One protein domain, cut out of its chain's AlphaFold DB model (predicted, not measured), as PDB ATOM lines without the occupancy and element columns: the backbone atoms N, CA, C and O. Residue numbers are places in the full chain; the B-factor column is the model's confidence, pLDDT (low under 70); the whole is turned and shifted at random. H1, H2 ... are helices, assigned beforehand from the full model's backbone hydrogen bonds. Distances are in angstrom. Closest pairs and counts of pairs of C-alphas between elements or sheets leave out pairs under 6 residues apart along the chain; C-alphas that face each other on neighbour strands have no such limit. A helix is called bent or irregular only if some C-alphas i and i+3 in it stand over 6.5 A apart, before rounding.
ATOM      1  N   LYS A   9     149.119 141.977 203.995       87.88
ATOM      2  CA  LYS A   9     150.018 142.351 202.897       87.88
ATOM      3  C   LYS A   9     150.761 141.139 202.343       87.88
ATOM      4  O   LYS A   9     150.849 140.984 201.126       87.88
ATOM      5  N   GLN A  10     151.253 140.265 203.222       89.12
ATOM      6  CA  GLN A  10     151.935 139.031 202.822       89.12
ATOM      7  C   GLN A  10     150.996 138.108 202.045       89.12
ATOM      8  O   GLN A  10     151.390 137.581 201.008       89.12
ATOM      9  N   LEU A  11     149.742 137.969 202.487       90.00
ATOM     10  CA  LEU A  11     148.741 137.172 201.775       90.00
ATOM     11  C   LEU A  11     148.463 137.719 200.373       90.00
ATOM     12  O   LEU A  11     148.414 136.951 199.418       90.00
ATOM     13  N   VAL A  12     148.338 139.038 200.218       88.50
ATOM     14  CA  VAL A  12     148.168 139.663 198.898       88.50
ATOM     15  C   VAL A  12     149.391 139.430 198.013       88.50
ATOM     16  O   VAL A  12     149.246 139.062 196.848       88.50
ATOM     17  N   THR A  13     150.603 139.574 198.556       89.56
ATOM     18  CA  THR A  13     151.835 139.284 197.811       89.56
ATOM     19  C   THR A  13     151.909 137.819 197.386       89.56
ATOM     20  O   THR A  13     152.224 137.550 196.231       89.56
ATOM     21  N   TRP A  14     151.576 136.870 198.262       92.06
ATOM     22  CA  TRP A  14     151.542 135.443 197.926       92.06
ATOM     23  C   TRP A  14     150.461 135.103 196.906       92.06
ATOM     24  O   TRP A  14     150.709 134.287 196.022       92.06
ATOM     25  N   ALA A  15     149.301 135.761 196.975       90.19
ATOM     26  CA  ALA A  15     148.236 135.582 195.999       90.19
ATOM     27  C   ALA A  15     148.703 135.958 194.584       90.19
ATOM     28  O   ALA A  15     148.545 135.176 193.643       90.19
ATOM     29  N   ILE A  16     149.347 137.121 194.449       87.88
ATOM     30  CA  ILE A  16     149.897 137.601 193.175       87.88
ATOM     31  C   ILE A  16     151.080 136.741 192.735       87.88
ATOM     32  O   ILE A  16     151.127 136.324 191.583       87.88
ATOM     33  N   ALA A  17     152.024 136.454 193.634       89.38
ATOM     34  CA  ALA A  17     153.202 135.653 193.321       89.38
ATOM     35  C   ALA A  17     152.809 134.251 192.843       89.38
ATOM     36  O   ALA A  17     153.311 133.797 191.821       89.38
ATOM     37  N   GLY A  18     151.856 133.602 193.517       88.25
ATOM     38  CA  GLY A  18     151.302 132.320 193.088       88.25
ATOM     39  C   GLY A  18     150.667 132.400 191.700       88.25
ATOM     40  O   GLY A  18     150.947 131.559 190.849       88.25
ATOM     41  N   ALA A  19     149.886 133.452 191.428       86.69
ATOM     42  CA  ALA A  19     149.284 133.652 190.114       86.69
ATOM     43  C   ALA A  19     150.333 133.880 189.014       86.69
ATOM     44  O   ALA A  19     150.206 133.325 187.925       86.69
ATOM     45  N   VAL A  20     151.391 134.647 189.296       86.25
ATOM     46  CA  VAL A  20     152.506 134.880 188.365       86.25
ATOM     47  C   VAL A  20     153.302 133.600 188.122       86.25
ATOM     48  O   VAL A  20     153.625 133.320 186.974       86.25
ATOM     49  N   ILE A  21     153.581 132.800 189.158       87.56
ATOM     50  CA  ILE A  21     154.236 131.489 189.017       87.56
ATOM     51  C   ILE A  21     153.379 130.569 188.146       87.56
ATOM     52  O   ILE A  21     153.887 129.947 187.220       87.56
ATOM     53  N   ALA A  22     152.068 130.515 188.394       85.38
ATOM     54  CA  ALA A  22     151.163 129.729 187.568       85.38
ATOM     55  C   ALA A  22     151.181 130.207 186.108       85.38
ATOM     56  O   ALA A  22     151.317 129.390 185.202       85.38
ATOM     57  N   ALA A  23     151.139 131.518 185.860       81.50
ATOM     58  CA  ALA A  23     151.196 132.068 184.508       81.50
ATOM     59  C   ALA A  23     152.556 131.834 183.820       81.50
ATOM     60  O   ALA A  23     152.600 131.545 182.625       81.50
ATOM     61  N   SER A  24     153.672 131.921 184.553       79.56
ATOM     62  CA  SER A  24     155.022 131.832 183.982       79.56
ATOM     63  C   SER A  24     155.379 130.436 183.480       79.56
ATOM     64  O   SER A  24     156.152 130.313 182.531       79.56
ATOM     65  N   THR A  25     154.772 129.385 184.036       77.38
ATOM     66  CA  THR A  25     154.942 128.016 183.521       77.38
ATOM     67  C   THR A  25     154.554 127.865 182.057       77.38
ATOM     68  O   THR A  25     155.047 126.959 181.392       77.38
ATOM     69  N   TRP A  26     153.755 128.785 181.509       70.75
ATOM     70  CA  TRP A  26     153.400 128.759 180.098       70.75
ATOM     71  C   TRP A  26     154.563 129.132 179.176       70.75
ATOM     72  O   TRP A  26     154.632 128.618 178.067       70.75
ATOM     73  N   PHE A  27     155.543 129.933 179.618       68.75
ATOM     74  CA  PHE A  27     156.737 130.196 178.799       68.75
ATOM     75  C   PHE A  27     157.444 128.899 178.371       68.75
ATOM     76  O   PHE A  27     158.081 128.857 177.323       68.75
ATOM     77  N   LEU A  28     157.257 127.814 179.127       66.25
ATOM     78  CA  LEU A  28     157.795 126.494 178.821       66.25
ATOM     79  C   LEU A  28     157.097 125.800 177.647       66.25
ATOM     80  O   LEU A  28     157.724 124.987 176.982       66.25
ATOM     81  N   SER A  29     155.849 126.136 177.326       62.69
ATOM     82  CA  SER A  29     155.176 125.632 176.121       62.69
ATOM     83  C   SER A  29     155.786 126.195 174.831       62.69
ATOM     84  O   SER A  29     155.611 125.608 173.766       62.69
ATOM     85  N   PHE A  30     156.507 127.320 174.913       63.12
ATOM     86  CA  PHE A  30     157.317 127.840 173.806       63.12
ATOM     87  C   PHE A  30     158.697 127.172 173.725       63.12
ATOM     88  O   PHE A  30     159.392 127.319 172.721       63.12
ATOM     89  N   VAL A  31     159.098 126.420 174.755       67.81
ATOM     90  CA  VAL A  31     160.335 125.639 174.754       67.81
ATOM     91  C   VAL A  31     160.041 124.276 174.139       67.81
ATOM     92  O   VAL A  31     159.155 123.543 174.581       67.81
ATOM     93  N   HIS A  32     160.792 123.911 173.102       66.25
ATOM     94  CA  HIS A  32     160.638 122.608 172.470       66.25
ATOM     95  C   HIS A  32     161.146 121.507 173.413       66.25
ATOM     96  O   HIS A  32     162.346 121.266 173.512       66.25
ATOM     97  N   ILE A  33     160.230 120.850 174.129       67.56
ATOM     98  CA  ILE A  33     160.554 119.715 175.000       67.56
ATOM     99  C   ILE A  33     160.442 118.427 174.172       67.56
ATOM    100  O   ILE A  33     159.316 118.049 173.796       67.56
ATOM    101  N   PRO A  34     161.571 117.747 173.886       70.50
ATOM    102  CA  PRO A  34     161.562 116.510 173.124       70.50
ATOM    103  C   PRO A  34     160.808 115.422 173.892       70.50
ATOM    104  O   PRO A  34     160.914 115.304 175.115       70.50
ATOM    105  N   ARG A  35     160.029 114.619 173.162       70.19
ATOM    106  CA  ARG A  35     159.425 113.407 173.721       70.19
ATOM    107  C   ARG A  35     160.515 112.365 173.906       70.19
ATOM    108  O   ARG A  35     161.289 112.113 172.986       70.19
ATOM    109  N   LEU A  36     160.561 111.765 175.086       76.44
ATOM    110  CA  LEU A  36     161.443 110.631 175.325       76.44
ATOM    111  C   LEU A  36     160.846 109.401 174.645       76.44
ATOM    112  O   LEU A  36     159.628 109.232 174.642       76.44
ATOM    113  N   THR A  37     161.686 108.550 174.067       74.75
ATOM    114  CA  THR A  37     161.249 107.257 173.541       74.75
ATOM    115  C   THR A  37     160.855 106.349 174.707       74.75
ATOM    116  O   THR A  37     161.590 106.221 175.688       74.75
ATOM    117  N   ALA A  38     159.675 105.733 174.626       71.38
ATOM    118  CA  ALA A  38     159.269 104.669 175.536       71.38
ATOM    119  C   ALA A  38     159.049 103.388 174.739       71.38
ATOM    120  O   ALA A  38     158.431 103.406 173.675       71.38
ATOM    121  N   ASN A  39     159.542 102.281 175.284       69.12
ATOM    122  CA  ASN A  39     159.266 100.951 174.765       69.12
ATOM    123  C   ASN A  39     157.991 100.451 175.453       69.12
ATOM    124  O   ASN A  39     158.032 100.091 176.629       69.12
ATOM    125  N   GLY A  40     156.859 100.491 174.751       71.81
ATOM    126  CA  GLY A  40     155.580  99.980 175.246       71.81
ATOM    127  C   GLY A  40     154.377 100.781 174.754       71.81
ATOM    128  O   GLY A  40     154.499 101.943 174.375       71.81
ATOM    129  N   GLU A  41     153.205 100.153 174.792       74.94
ATOM    130  CA  GLU A  41     151.920 100.778 174.474       74.94
ATOM    131  C   GLU A  41     151.067 100.921 175.745       74.94
ATOM    132  O   GLU A  41     151.190 100.142 176.691       74.94
ATOM    133  N   GLY A  42     150.204 101.939 175.780       79.38
ATOM    134  CA  GLY A  42     149.260 102.175 176.875       79.38
ATOM    135  C   GLY A  42     149.539 103.426 177.713       79.38
ATOM    136  O   GLY A  42     150.516 104.150 177.522       79.38
ATOM    137  N   PHE A  43     148.643 103.694 178.663       81.38
ATOM    138  CA  PHE A  43     148.628 104.919 179.476       81.38
ATOM    139  C   PHE A  43     149.952 105.189 180.216       81.38
ATOM    140  O   PHE A  43     150.421 106.324 180.260       81.38
ATOM    141  N   TRP A  44     150.594 104.145 180.744       81.81
ATOM    142  CA  TRP A  44     151.879 104.265 181.440       81.81
ATOM    143  C   TRP A  44     153.033 104.650 180.512       81.81
ATOM    144  O   TRP A  44     153.901 105.420 180.920       81.81
ATOM    145  N   ALA A  45     153.020 104.179 179.263       77.75
ATOM    146  CA  ALA A  45     153.996 104.593 178.263       77.75
ATOM    147  C   ALA A  45     153.837 106.087 177.946       77.75
ATOM    148  O   ALA A  45     154.835 106.798 177.945       77.75
ATOM    149  N   VAL A  46     152.596 106.582 177.816       76.00
ATOM    150  CA  VAL A  46     152.291 108.015 177.613       76.00
ATOM    151  C   VAL A  46     152.770 108.870 178.794       76.00
ATOM    152  O   VAL A  46     153.433 109.890 178.604       76.00
ATOM    153  N   LEU A  47     152.491 108.445 180.031       79.75
ATOM    154  CA  LEU A  47     153.002 109.134 181.220       79.75
ATOM    155  C   LEU A  47     154.534 109.163 181.247       79.75
ATOM    156  O   LEU A  47     155.117 110.171 181.637       79.75
ATOM    157  N   TRP A  48     155.196 108.085 180.820       80.50
ATOM    158  CA  TRP A  48     156.653 107.985 180.815       80.50
ATOM    159  C   TRP A  48     157.316 108.807 179.701       80.50
ATOM    160  O   TRP A  48     158.345 109.439 179.963       80.50
ATOM    161  N   THR A  49     156.735 108.835 178.494       77.81
ATOM    162  CA  THR A  49     157.203 109.643 177.349       77.81
ATOM    163  C   THR A  49     157.041 111.136 177.600       77.81
ATOM    164  O   THR A  49     157.921 111.920 177.239       77.81
ATOM    165  N   ASP A  50     155.941 111.535 178.245       74.56
ATOM    166  CA  ASP A  50     155.606 112.932 178.527       74.56
ATOM    167  C   ASP A  50     155.897 113.326 179.993       74.56
ATOM    168  O   ASP A  50     155.499 114.402 180.432       74.56
ATOM    169  N   ARG A  51     156.645 112.522 180.768       79.25
ATOM    170  CA  ARG A  51     156.921 112.783 182.202       79.25
ATOM    171  C   ARG A  51     157.536 114.151 182.480       79.25
ATOM    172  O   ARG A  51     157.221 114.769 183.489       79.25
ATOM    173  N   LEU A  52     158.392 114.634 181.576       76.06
ATOM    174  CA  LEU A  52     158.974 115.973 181.678       76.06
ATOM    175  C   LEU A  52     157.876 117.028 181.540       76.06
ATOM    176  O   LEU A  52     157.784 117.921 182.372       76.06
ATOM    177  N   ARG A  53     156.968 116.847 180.572       72.06
ATOM    178  CA  ARG A  53     155.785 117.699 180.389       72.06
ATOM    179  C   ARG A  53     154.875 117.686 181.614       72.06
ATOM    180  O   ARG A  53     154.431 118.748 182.031       72.06
ATOM    181  N   PHE A  54     154.675 116.526 182.237       74.00
ATOM    182  CA  PHE A  54     153.924 116.407 183.490       74.00
ATOM    183  C   PHE A  54     154.619 117.076 184.679       74.00
ATOM    184  O   PHE A  54     153.962 117.777 185.447       74.00
ATOM    185  N   ALA A  55     155.940 116.936 184.813       75.69
ATOM    186  CA  ALA A  55     156.707 117.616 185.855       75.69
ATOM    187  C   ALA A  55     156.581 119.150 185.754       75.69
ATOM    188  O   ALA A  55     156.567 119.832 186.778       75.69
ATOM    189  N   TYR A  56     156.394 119.696 184.547       71.06
ATOM    190  CA  TYR A  56     156.156 121.130 184.350       71.06
ATOM    191  C   TYR A  56     154.769 121.609 184.802       71.06
ATOM    192  O   TYR A  56     154.603 122.800 185.059       71.06
ATOM    193  N   PHE A  57     153.789 120.720 184.997       76.69
ATOM    194  CA  PHE A  57     152.516 121.097 185.627       76.69
ATOM    195  C   PHE A  57     152.636 121.284 187.145       76.69
ATOM    196  O   PHE A  57     151.769 121.919 187.746       76.69
ATOM    197  N   ALA A  58     153.700 120.787 187.785       83.12
ATOM    198  CA  ALA A  58     153.905 120.961 189.222       83.12
ATOM    199  C   ALA A  58     154.017 122.443 189.637       83.12
ATOM    200  O   ALA A  58     153.246 122.859 190.502       83.12
ATOM    201  N   PRO A  59     154.884 123.285 189.031       84.06
ATOM    202  CA  PRO A  59     154.928 124.708 189.364       84.06
ATOM    203  C   PRO A  59     153.603 125.426 189.074       84.06
ATOM    204  O   PRO A  59     153.232 126.326 189.827       84.06
ATOM    205  N   PHE A  60     152.846 124.986 188.061       84.44
ATOM    206  CA  PHE A  60     151.516 125.525 187.778       84.44
ATOM    207  C   PHE A  60     150.555 125.232 188.934       84.44
ATOM    208  O   PHE A  60     149.955 126.150 189.492       84.44
ATOM    209  N   ALA A  61     150.456 123.962 189.335       87.06
ATOM    210  CA  ALA A  61     149.597 123.528 190.429       87.06
ATOM    211  C   ALA A  61     149.985 124.191 191.759       87.06
ATOM    212  O   ALA A  61     149.108 124.636 192.498       87.06
ATOM    213  N   ILE A  62     151.285 124.314 192.042       90.38
ATOM    214  CA  ILE A  62     151.802 124.980 193.245       90.38
ATOM    215  C   ILE A  62     151.445 126.468 193.234       90.38
ATOM    216  O   ILE A  62     150.921 126.975 194.225       90.38
ATOM    217  N   GLY A  63     151.691 127.168 192.122       89.19
ATOM    218  CA  GLY A  63     151.367 128.587 191.986       89.19
ATOM    219  C   GLY A  63     149.870 128.851 192.148       89.19
ATOM    220  O   GLY A  63     149.469 129.732 192.911       89.19
ATOM    221  N   LEU A  64     149.038 128.029 191.505       88.75
ATOM    222  CA  LEU A  64     147.584 128.125 191.589       88.75
ATOM    223  C   LEU A  64     147.082 127.848 193.012       88.75
ATOM    224  O   LEU A  64     146.293 128.623 193.551       88.75
ATOM    225  N   ALA A  65     147.571 126.781 193.648       92.12
ATOM    226  CA  ALA A  65     147.204 126.430 195.015       92.12
ATOM    227  C   ALA A  65     147.604 127.530 196.008       92.12
ATOM    228  O   ALA A  65     146.790 127.915 196.848       92.12
ATOM    229  N   LEU A  66     148.819 128.077 195.883       92.81
ATOM    230  CA  LEU A  66     149.291 129.190 196.706       92.81
ATOM    231  C   LEU A  66     148.406 130.425 196.521       92.81
ATOM    232  O   LEU A  66     148.013 131.052 197.506       92.81
ATOM    233  N   SER A  67     148.065 130.743 195.270       91.69
ATOM    234  CA  SER A  67     147.245 131.904 194.938       91.69
ATOM    235  C   SER A  67     145.848 131.810 195.554       91.69
ATOM    236  O   SER A  67     145.435 132.688 196.316       91.69
ATOM    237  N   LEU A  68     145.163 130.689 195.310       91.12
ATOM    238  CA  LEU A  68     143.818 130.426 195.819       91.12
ATOM    239  C   LEU A  68     143.785 130.339 197.345       91.12
ATOM    240  O   LEU A  68     142.874 130.879 197.974       91.12
ATOM    241  N   TRP A  69     144.773 129.681 197.955       94.44
ATOM    242  CA  TRP A  69     144.869 129.580 199.407       94.44
ATOM    243  C   TRP A  69     145.041 130.959 200.052       94.44
ATOM    244  O   TRP A  69     144.329 131.286 201.009       94.44
ATOM    245  N   ALA A  70     145.932 131.789 199.506       91.56
ATOM    246  CA  ALA A  70     146.187 133.128 200.020       91.56
ATOM    247  C   ALA A  70     144.973 134.054 199.831       91.56
ATOM    248  O   ALA A  70     144.564 134.715 200.787       91.56
ATOM    249  N   GLU A  71     144.333 134.038 198.656       90.56
ATOM    250  CA  GLU A  71     143.105 134.800 198.385       90.56
ATOM    251  C   GLU A  71     141.964 134.370 199.318       90.56
ATOM    252  O   GLU A  71     141.282 135.207 199.913       90.56
ATOM    253  N   HIS A  72     141.771 133.061 199.509       90.50
ATOM    254  CA  HIS A  72     140.739 132.541 200.400       90.50
ATOM    255  C   HIS A  72     140.990 132.963 201.851       90.50
ATOM    256  O   HIS A  72     140.069 133.401 202.550       90.50
ATOM    257  N   ARG A  73     142.245 132.879 202.310       88.69
ATOM    258  CA  ARG A  73     142.621 133.299 203.663       88.69
ATOM    259  C   ARG A  73     142.444 134.803 203.857       88.69
ATOM    260  O   ARG A  73     141.959 135.198 204.919       88.69
ATOM    261  N   PHE A  74     142.773 135.595 202.837       88.31
ATOM    262  CA  PHE A  74     142.552 137.037 202.784       88.31
ATOM    263  C   PHE A  74     141.065 137.389 202.883       88.31
ATOM    264  O   PHE A  74     140.634 138.084 203.799       88.31
ATOM    265  N   LYS A  75     140.235 136.802 202.021       88.38
ATOM    266  CA  LYS A  75     138.783 137.005 202.034       88.38
ATOM    267  C   LYS A  75     138.149 136.622 203.371       88.38
ATOM    268  O   LYS A  75     137.240 137.304 203.838       88.38
ATOM    269  N   ARG A  76     138.610 135.534 203.994       87.31
ATOM    270  CA  ARG A  76     138.125 135.099 205.309       87.31
ATOM    271  C   ARG A  76     138.546 136.056 206.426       87.31
ATOM    272  O   ARG A  76     137.748 136.286 207.325       87.31
ATOM    273  N   GLY A  77     139.764 136.600 206.379       83.88
ATOM    274  CA  GLY A  77     140.223 137.590 207.357       83.88
ATOM    275  C   GLY A  77     139.456 138.908 207.267       83.88
ATOM    276  O   GLY A  77     139.041 139.421 208.299       83.88
ATOM    277  N   LEU A  78     139.156 139.366 206.046       84.75
ATOM    278  CA  LEU A  78     138.297 140.530 205.807       84.75
ATOM    279  C   LEU A  78     136.863 140.320 206.312       84.75
ATOM    280  O   LEU A  78     136.332 141.159 207.023       84.75
ATOM    281  N   LYS A  79     136.227 139.196 205.956       84.19
ATOM    282  CA  LYS A  79     134.834 138.916 206.354       84.19
ATOM    283  C   LYS A  79     134.656 138.640 207.844       84.19
ATOM    284  O   LYS A  79     133.558 138.813 208.352       84.19
ATOM    285  N   GLY A  80     135.688 138.116 208.498       79.50
ATOM    286  CA  GLY A  80     135.659 137.807 209.922       79.50
ATOM    287  C   GLY A  80     136.120 138.958 210.810       79.50
ATOM    288  O   GLY A  80     136.379 138.686 211.976       79.50
ATOM    289  N   GLU A  81     136.317 140.165 210.255       71.81
ATOM    290  CA  GLU A  81     136.837 141.351 210.962       71.81
ATOM    291  C   GLU A  81     138.100 141.049 211.789       71.81
ATOM    292  O   GLU A  81     138.338 141.607 212.854       71.81
ATOM    293  N   ILE A  82     138.927 140.117 211.297       81.44
ATOM    294  CA  ILE A  82     140.110 139.629 212.022       81.44
ATOM    295  C   ILE A  82     141.218 140.685 212.006       81.44
ATOM    296  O   ILE A  82     142.045 140.722 212.914       81.44
ATOM    297  N   TRP A  83     141.250 141.508 210.957       83.56
ATOM    298  CA  TRP A  83     142.249 142.551 210.769       83.56
ATOM    299  C   TRP A  83     141.661 143.920 211.037       83.56
ATOM    300  O   TRP A  83     140.562 144.237 210.581       83.56
ATOM    301  N   SER A  84     142.437 144.736 211.739       82.69
ATOM    302  CA  SER A  84     142.093 146.133 211.973       82.69
ATOM    303  C   SER A  84     142.238 146.962 210.693       82.69
ATOM    304  O   SER A  84     143.011 146.629 209.791       82.69
ATOM    305  N   GLU A  85     141.543 148.097 210.631       81.19
ATOM    306  CA  GLU A  85     141.664 149.062 209.528       81.19
ATOM    307  C   GLU A  85     143.121 149.509 209.299       81.19
ATOM    308  O   GLU A  85     143.570 149.619 208.158       81.19
ATOM    309  N   ALA A  86     143.903 149.650 210.374       82.19
ATOM    310  CA  ALA A  86     145.322 149.998 210.304       82.19
ATOM    311  C   ALA A  86     146.181 148.926 209.602       82.19
ATOM    312  O   ALA A  86     147.157 149.259 208.934       82.19
ATOM    313  N   GLU A  87     145.819 147.644 209.715       84.44
ATOM    314  CA  GLU A  87     146.516 146.540 209.037       84.44
ATOM    315  C   GLU A  87     146.116 146.420 207.557       84.44
ATOM    316  O   GLU A  87     146.889 145.914 206.740       84.44
ATOM    317  N   LEU A  88     144.926 146.899 207.188       84.88
ATOM    318  CA  LEU A  88     144.422 146.888 205.810       84.88
ATOM    319  C   LEU A  88     144.875 148.103 204.995       84.88
ATOM    320  O   LEU A  88     144.989 148.013 203.768       84.88
ATOM    321  N   GLU A  89     145.177 149.217 205.656       85.50
ATOM    322  CA  GLU A  89     145.593 150.461 205.011       85.50
ATOM    323  C   GLU A  89     146.811 150.307 204.077       85.50
ATOM    324  O   GLU A  89     146.749 150.764 202.932       85.50
ATOM    325  N   PRO A  90     147.882 149.571 204.437       85.50
ATOM    326  CA  PRO A  90     149.002 149.328 203.527       85.50
ATOM    327  C   PRO A  90     148.589 148.622 202.230       85.50
ATOM    328  O   PRO A  90     149.182 148.862 201.175       85.50
ATOM    329  N   VAL A  91     147.578 147.749 202.292       86.19
ATOM    330  CA  VAL A  91     147.048 147.039 201.123       86.19
ATOM    331  C   VAL A  91     146.202 147.980 200.267       86.19
ATOM    332  O   VAL A  91     146.353 147.982 199.045       86.19
ATOM    333  N   ARG A  92     145.370 148.830 200.884       86.25
ATOM    334  CA  ARG A  92     144.603 149.876 200.181       86.25
ATOM    335  C   ARG A  92     145.521 150.822 199.426       86.25
ATOM    336  O   ARG A  92     145.339 151.016 198.226       86.25
ATOM    337  N   VAL A  93     146.556 151.327 200.096       87.06
ATOM    338  CA  VAL A  93     147.563 152.203 199.488       87.06
ATOM    339  C   VAL A  93     148.272 151.497 198.334       87.06
ATOM    340  O   VAL A  93     148.466 152.098 197.282       87.06
ATOM    341  N   LEU A  94     148.639 150.219 198.487       84.81
ATOM    342  CA  LEU A  94     149.289 149.453 197.421       84.81
ATOM    343  C   LEU A  94     148.407 149.338 196.172       84.81
ATOM    344  O   LEU A  94     148.888 149.561 195.062       84.81
ATOM    345  N   VAL A  95     147.129 149.015 196.357       84.81
ATOM    346  CA  VAL A  95     146.158 148.825 195.271       84.81
ATOM    347  C   VAL A  95     145.743 150.152 194.625       84.81
ATOM    348  O   VAL A  95     145.450 150.190 193.430       84.81
ATOM    349  N   ALA A  96     145.729 151.246 195.390       85.06
ATOM    350  CA  ALA A  96     145.413 152.582 194.890       85.06
ATOM    351  C   ALA A  96     146.513 153.156 193.983       85.06
ATOM    352  O   ALA A  96     146.254 154.080 193.211       85.06
ATOM    353  N   LYS A  97     147.741 152.618 194.041       86.56
ATOM    354  CA  LYS A  97     148.841 153.105 193.204       86.56
ATOM    355  C   LYS A  97     148.524 152.906 191.718       86.56
ATOM    356  O   LYS A  97     148.141 151.806 191.313       86.56
ATOM    357  N   PRO A  98     148.806 153.908 190.864       82.12
ATOM    358  CA  PRO A  98     148.610 153.779 189.424       82.12
ATOM    359  C   PRO A  98     149.426 152.618 188.860       82.12
ATOM    360  O   PRO A  98     148.957 151.933 187.954       82.12
ATOM    361  N   LEU A  99     150.605 152.342 189.438       82.56
ATOM    362  CA  LEU A  99     151.475 151.234 189.043       82.56
ATOM    363  C   LEU A  99     150.729 149.895 188.984       82.56
ATOM    364  O   LEU A  99     150.980 149.127 188.063       82.56
ATOM    365  N   TRP A 100     149.781 149.649 189.896       80.69
ATOM    366  CA  TRP A 100     148.944 148.445 189.916       80.69
ATOM    367  C   TRP A 100     148.057 148.321 188.670       80.69
ATOM    368  O   TRP A 100     147.899 147.247 188.081       80.69
ATOM    369  N   SER A 101     147.490 149.449 188.234       79.62
ATOM    370  CA  SER A 101     146.688 149.510 187.010       79.62
ATOM    371  C   SER A 101     147.579 149.376 185.774       79.62
ATOM    372  O   SER A 101     147.246 148.607 184.878       79.62
ATOM    373  N   TRP A 102     148.747 150.029 185.754       83.56
ATOM    374  CA  TRP A 102     149.728 149.890 184.671       83.56
ATOM    375  C   TRP A 102     150.215 148.449 184.507       83.56
ATOM    376  O   TRP A 102     150.287 147.965 183.383       83.56
ATOM    377  N   THR A 103     150.490 147.730 185.602       78.44
ATOM    378  CA  THR A 103     150.900 146.313 185.518       78.44
ATOM    379  C   THR A 103     149.786 145.441 184.949       78.44
ATOM    380  O   THR A 103     150.056 144.558 184.141       78.44
ATOM    381  N   SER A 104     148.535 145.714 185.322       78.75
ATOM    382  CA  SER A 104     147.378 144.997 184.779       78.75
ATOM    383  C   SER A 104     147.229 145.238 183.272       78.75
ATOM    384  O   SER A 104     147.089 144.283 182.514       78.75
ATOM    385  N   TRP A 105     147.332 146.492 182.820       82.06
ATOM    386  CA  TRP A 105     147.289 146.841 181.395       82.06
ATOM    387  C   TRP A 105     148.452 146.252 180.603       82.06
ATOM    388  O   TRP A 105     148.245 145.749 179.501       82.06
ATOM    389  N   LEU A 106     149.660 146.258 181.173       83.00
ATOM    390  CA  LEU A 106     150.830 145.642 180.556       83.00
ATOM    391  C   LEU A 106     150.609 144.142 180.339       83.00
ATOM    392  O   LEU A 106     150.842 143.645 179.242       83.00
ATOM    393  N   LEU A 107     150.110 143.428 181.353       77.75
ATOM    394  CA  LEU A 107     149.806 142.000 181.239       77.75
ATOM    395  C   LEU A 107     148.707 141.725 180.202       77.75
ATOM    396  O   LEU A 107     148.818 140.755 179.455       77.75
ATOM    397  N   ILE A 108     147.687 142.588 180.105       80.56
ATOM    398  CA  ILE A 108     146.653 142.493 179.059       80.56
ATOM    399  C   ILE A 108     147.287 142.672 177.677       80.56
ATOM    400  O   ILE A 108     147.003 141.893 176.770       80.56
ATOM    401  N   GLY A 109     148.171 143.661 177.520       81.00
ATOM    402  CA  GLY A 109     148.896 143.903 176.273       81.00
ATOM    403  C   GLY A 109     149.754 142.708 175.861       81.00
ATOM    404  O   GLY A 109     149.668 142.255 174.723       81.00
ATOM    405  N   VAL A 110     150.516 142.137 176.798       78.25
ATOM    406  CA  VAL A 110     151.314 140.920 176.564       78.25
ATOM    407  C   VAL A 110     150.419 139.745 176.165       78.25
ATOM    408  O   VAL A 110     150.738 139.038 175.211       78.25
ATOM    409  N   ALA A 111     149.277 139.561 176.833       73.88
ATOM    410  CA  ALA A 111     148.315 138.515 176.491       73.88
ATOM    411  C   ALA A 111     147.743 138.701 175.077       73.88
ATOM    412  O   ALA A 111     147.679 137.743 174.310       73.88
ATOM    413  N   ALA A 112     147.377 139.930 174.706       77.94
ATOM    414  CA  ALA A 112     146.858 140.247 173.380       77.94
ATOM    415  C   ALA A 112     147.902 139.985 172.282       77.94
ATOM    416  O   ALA A 112     147.592 139.346 171.279       77.94
ATOM    417  N   VAL A 113     149.154 140.411 172.492       77.62
ATOM    418  CA  VAL A 113     150.257 140.143 171.556       77.62
ATOM    419  C   VAL A 113     150.510 138.642 171.427       77.62
ATOM    420  O   VAL A 113     150.622 138.142 170.309       77.62
ATOM    421  N   ALA A 114     150.540 137.908 172.544       72.00
ATOM    422  CA  ALA A 114     150.718 136.458 172.533       72.00
ATOM    423  C   ALA A 114     149.625 135.758 171.712       72.00
ATOM    424  O   ALA A 114     149.941 134.888 170.906       72.00
ATOM    425  N   VAL A 115     148.366 136.183 171.847       71.88
ATOM    426  CA  VAL A 115     147.224 135.648 171.086       71.88
ATOM    427  C   VAL A 115     147.329 135.969 169.596       71.88
ATOM    428  O   VAL A 115     147.062 135.104 168.768       71.88
ATOM    429  N   ILE A 116     147.746 137.183 169.228       74.50
ATOM    430  CA  ILE A 116     147.928 137.570 167.818       74.50
ATOM    431  C   ILE A 116     149.046 136.744 167.169       74.50
ATOM    432  O   ILE A 116     148.893 136.266 166.043       74.50
ATOM    433  N   LEU A 117     150.167 136.565 167.872       70.81
ATOM    434  CA  LEU A 117     151.285 135.753 167.392       70.81
ATOM    435  C   LEU A 117     150.902 134.275 167.303       70.81
ATOM    436  O   LEU A 117     151.259 133.605 166.335       70.81
ATOM    437  N   SER A 118     150.143 133.774 168.278       64.38
ATOM    438  CA  SER A 118     149.750 132.372 168.323       64.38
ATOM    439  C   SER A 118     148.658 132.044 167.304       64.38
ATOM    440  O   SER A 118     148.734 130.987 166.691       64.38
ATOM    441  N   ALA A 119     147.720 132.954 167.011       63.12
ATOM    442  CA  ALA A 119     146.680 132.780 165.990       63.12
ATOM    443  C   ALA A 119     147.234 132.509 164.579       63.12
ATOM    444  O   ALA A 119     146.546 131.921 163.747       63.12
ATOM    445  N   ARG A 120     148.493 132.879 164.308       62.50
ATOM    446  CA  ARG A 120     149.190 132.521 163.060       62.50
ATOM    447  C   ARG A 120     149.631 131.054 162.993       62.50
ATOM    448  O   ARG A 120     150.021 130.585 161.931       62.50
ATOM    449  N   THR A 121     149.566 130.329 164.105       58.50
ATOM    450  CA  THR A 121     149.888 128.903 164.215       58.50
ATOM    451  C   THR A 121     148.595 128.131 164.494       58.50
ATOM    452  O   THR A 121     147.825 128.498 165.368       58.50
ATOM    453  N   SER A 122     148.288 127.079 163.743       54.59
ATOM    454  CA  SER A 122     146.965 126.420 163.694       54.59
ATOM    455  C   SER A 122     146.574 125.566 164.923       54.59
ATOM    456  O   SER A 122     145.780 124.636 164.809       54.59
ATOM    457  N   GLY A 123     147.121 125.839 166.111       57.69
ATOM    458  CA  GLY A 123     146.907 125.033 167.321       57.69
ATOM    459  C   GLY A 123     145.721 125.470 168.194       57.69
ATOM    460  O   GLY A 123     145.457 126.646 168.375       57.69
ATOM    461  N   THR A 124     145.041 124.533 168.849       56.16
ATOM    462  CA  THR A 124     143.956 124.792 169.826       56.16
ATOM    463  C   THR A 124     144.429 125.354 171.183       56.16
ATOM    464  O   THR A 124     143.609 125.644 172.052       56.16
ATOM    465  N   GLY A 125     145.737 125.557 171.387       58.66
ATOM    466  CA  GLY A 125     146.329 126.025 172.654       58.66
ATOM    467  C   GLY A 125     146.093 127.505 173.005       58.66
ATOM    468  O   GLY A 125     146.377 127.921 174.128       58.66
ATOM    469  N   HIS A 126     145.551 128.300 172.077       63.81
ATOM    470  CA  HIS A 126     145.486 129.772 172.164       63.81
ATOM    471  C   HIS A 126     144.490 130.307 173.188       63.81
ATOM    472  O   HIS A 126     144.711 131.343 173.810       63.81
ATOM    473  N   ILE A 127     143.383 129.593 173.379       63.41
ATOM    474  CA  ILE A 127     142.338 129.998 174.322       63.41
ATOM    475  C   ILE A 127     142.816 129.750 175.757       63.41
ATOM    476  O   ILE A 127     142.668 130.616 176.616       63.41
ATOM    477  N   ALA A 128     143.465 128.608 176.008       63.78
ATOM    478  CA  ALA A 128     144.041 128.293 177.316       63.78
ATOM    479  C   ALA A 128     145.121 129.311 177.728       63.78
ATOM    480  O   ALA A 128     145.163 129.729 178.884       63.78
ATOM    481  N   LEU A 129     145.932 129.764 176.766       64.19
ATOM    482  CA  LEU A 129     146.905 130.854 176.910       64.19
ATOM    483  C   LEU A 129     146.270 132.144 177.437       64.19
ATOM    484  O   LEU A 129     146.745 132.724 178.414       64.19
ATOM    485  N   LEU A 130     145.175 132.570 176.807       66.56
ATOM    486  CA  LEU A 130     144.484 133.809 177.147       66.56
ATOM    487  C   LEU A 130     143.897 133.738 178.565       66.56
ATOM    488  O   LEU A 130     144.122 134.640 179.369       66.56
ATOM    489  N   TYR A 131     143.225 132.638 178.917       65.56
ATOM    490  CA  TYR A 131     142.665 132.460 180.261       65.56
ATOM    491  C   TYR A 131     143.736 132.412 181.361       65.56
ATOM    492  O   TYR A 131     143.523 132.980 182.434       65.56
ATOM    493  N   LEU A 132     144.894 131.790 181.108       67.88
ATOM    494  CA  LEU A 132     145.981 131.729 182.091       67.88
ATOM    495  C   LEU A 132     146.708 133.067 182.265       67.88
ATOM    496  O   LEU A 132     147.021 133.435 183.395       67.88
ATOM    497  N   LEU A 133     146.958 133.822 181.191       71.12
ATOM    498  CA  LEU A 133     147.573 135.153 181.297       71.12
ATOM    499  C   LEU A 133     146.647 136.177 181.956       71.12
ATOM    500  O   LEU A 133     147.116 137.100 182.624       71.12
ATOM    501  N   LEU A 134     145.333 135.998 181.821       78.75
ATOM    502  CA  LEU A 134     144.357 136.794 182.553       78.75
ATOM    503  C   LEU A 134     144.294 136.431 184.040       78.75
ATOM    504  O   LEU A 134     143.799 137.239 184.821       78.75
ATOM    505  N   TYR A 135     144.803 135.273 184.468       82.75
ATOM    506  CA  TYR A 135     144.673 134.825 185.855       82.75
ATOM    507  C   TYR A 135     145.348 135.762 186.884       82.75
ATOM    508  O   TYR A 135     144.676 136.151 187.846       82.75
ATOM    509  N   PRO A 136     146.601 136.232 186.700       82.81
ATOM    510  CA  PRO A 136     147.193 137.252 187.571       82.81
ATOM    511  C   PRO A 136     146.403 138.561 187.592       82.81
ATOM    512  O   PRO A 136     146.210 139.145 188.657       82.81
ATOM    513  N   ILE A 137     145.895 138.997 186.433       84.06
ATOM    514  CA  ILE A 137     145.098 140.226 186.308       84.06
ATOM    515  C   ILE A 137     143.783 140.083 187.075       84.06
ATOM    516  O   ILE A 137     143.414 140.961 187.850       84.06
ATOM    517  N   GLN A 138     143.087 138.958 186.903       86.06
ATOM    518  CA  GLN A 138     141.850 138.653 187.614       86.06
ATOM    519  C   GLN A 138     142.085 138.568 189.119       86.06
ATOM    520  O   GLN A 138     141.297 139.114 189.885       86.06
ATOM    521  N   THR A 139     143.180 137.940 189.549       85.94
ATOM    522  CA  THR A 139     143.558 137.854 190.966       85.94
ATOM    523  C   THR A 139     143.796 139.250 191.547       85.94
ATOM    524  O   THR A 139     143.214 139.611 192.571       85.94
ATOM    525  N   ALA A 140     144.568 140.088 190.851       85.62
ATOM    526  CA  ALA A 140     144.817 141.470 191.248       85.62
ATOM    527  C   ALA A 140     143.527 142.314 191.289       85.62
ATOM    528  O   ALA A 140     143.314 143.090 192.224       85.62
ATOM    529  N   ALA A 141     142.634 142.142 190.310       85.19
ATOM    530  CA  ALA A 141     141.342 142.819 190.258       85.19
ATOM    531  C   ALA A 141     140.409 142.380 191.397       85.19
ATOM    532  O   ALA A 141     139.772 143.227 192.021       85.19
ATOM    533  N   ARG A 142     140.360 141.082 191.723       87.06
ATOM    534  CA  ARG A 142     139.577 140.552 192.853       87.06
ATOM    535  C   ARG A 142     140.073 141.098 194.183       87.06
ATOM    536  O   ARG A 142     139.263 141.564 194.977       87.06
ATOM    537  N   ILE A 143     141.388 141.119 194.406       86.31
ATOM    538  CA  ILE A 143     141.978 141.726 195.610       86.31
ATOM    539  C   ILE A 143     141.591 143.205 195.696       86.31
ATOM    540  O   ILE A 143     141.132 143.661 196.743       86.31
ATOM    541  N   ARG A 144     141.668 143.944 194.583       85.31
ATOM    542  CA  ARG A 144     141.226 145.342 194.536       85.31
ATOM    543  C   ARG A 144     139.755 145.508 194.893       85.31
ATOM    544  O   ARG A 144     139.428 146.390 195.681       85.31
ATOM    545  N   GLN A 145     138.882 144.666 194.354       85.12
ATOM    546  CA  GLN A 145     137.450 144.684 194.659       85.12
ATOM    547  C   GLN A 145     137.141 144.320 196.115       85.12
ATOM    548  O   GLN A 145     136.152 144.800 196.658       85.12
ATOM    549  N   LEU A 146     137.958 143.471 196.746       84.81
ATOM    550  CA  LEU A 146     137.797 143.102 198.154       84.81
ATOM    551  C   LEU A 146     138.201 144.231 199.107       84.81
ATOM    552  O   LEU A 146     137.635 144.341 200.189       84.81
ATOM    553  N   VAL A 147     139.191 145.033 198.717       83.25
ATOM    554  CA  VAL A 147     139.823 146.043 199.576       83.25
ATOM    555  C   VAL A 147     139.257 147.444 199.352       83.25
ATOM    556  O   VAL A 147     139.251 148.263 200.271       83.25
ATOM    557  N   THR A 148     138.773 147.726 198.142       79.44
ATOM    558  CA  THR A 148     138.114 148.997 197.836       79.44
ATOM    559  C   THR A 148     136.704 148.945 198.422       79.44
ATOM    560  O   THR A 148     135.948 148.042 198.050       79.44
TER     561      THR A 148
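What this domain is: This is residues 9 to 148 of the 180 residues of an uncharacterized protein of Edaphobacter lichenicola (UniProt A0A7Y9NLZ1). Four long helices lie roughly side by side in a flat slab, in the order H4, H1, bent H7, H6, each running against its neighbour in the row. H5 sits at one end of the slab, by the start of H1 and the end of H7b, while short H2 and H3 and the long link, residues 31 to 42, draw out the other end beyond H4. The printed part has 140 residues with seven named helices, H1 to H7 in chain order, and no named strand; the class is all helix. The whole is loose, with a radius of gyration of the C-alphas of 18.7 A, and spans 62 by 32 by 17 A.

Where its parts are: Find C-alpha 9 at (150.018, 142.351, 202.897); from there H1 runs 33.3 A to residue 30. After the link come H2, residues 43 to 49, and H3, residues 51 to 55. Look next at C-alpha 57, at (152.516, 121.097, 185.627), where H4 starts its 32.6 A to residue 79. H5, residues 85 to 96, is only just irregular: C-alphas 87 and 90 are 6.7 A apart. H6 covers residues 98 to 119, 31.5 A. H7, residues 126 to 147, was assigned as one helix by its hydrogen bonds but is bent, with C-alphas 133 and 136 6.6 A apart; its arms are H7a, residues 126 to 133, and H7b, residues 136 to 147, which ends at C-alpha 147, at (139.823, 146.043, 199.576).

How they stand to each other: Begin with H1, which with H7 is the hub, each touching three other helices. H1 touches H4 at a shallow tilt of 24 degrees, opposite ways; the closest C-alphas, of Gly 18 and Gly 63, are 3.9 A apart. H1 touches H7b, closest at the C-alphas of Ala 19 and Pro 136, 4.9 A, at a shallow tilt of 15 degrees, opposite ways. With residues 9 to 12 alone H1 touches H5, closest at the C-alphas of Lys 9 and Val 91, 5.8 A. H1, H4, H5 and H7b form an up and down bundle, each running against the one before. H6 and H7a form a helical hairpin, closest at the C-alphas of Ala 111 and Leu 133, 5.9 A. H1 and H6 are apart. H2 touches no helix but is near H3, and H3 and H4 meet only through their link. Every O i to N i+4 pair is within hydrogen-bond range in H2, H3, H4, H6, H7a and H7b, against 13 of 18 in H1 and 6 of 8 in H5.

The domain as a whole: The two C-alphas farthest apart, of Asn 39 and Ala 86, are 62.2 A apart. The printed part has no cut, and the link from H1 to H2 is long. Look for pLDDT under 70 at residues 27 to 33, residue 39 and residues 118 to 132; the mean of the printed part is 79.3.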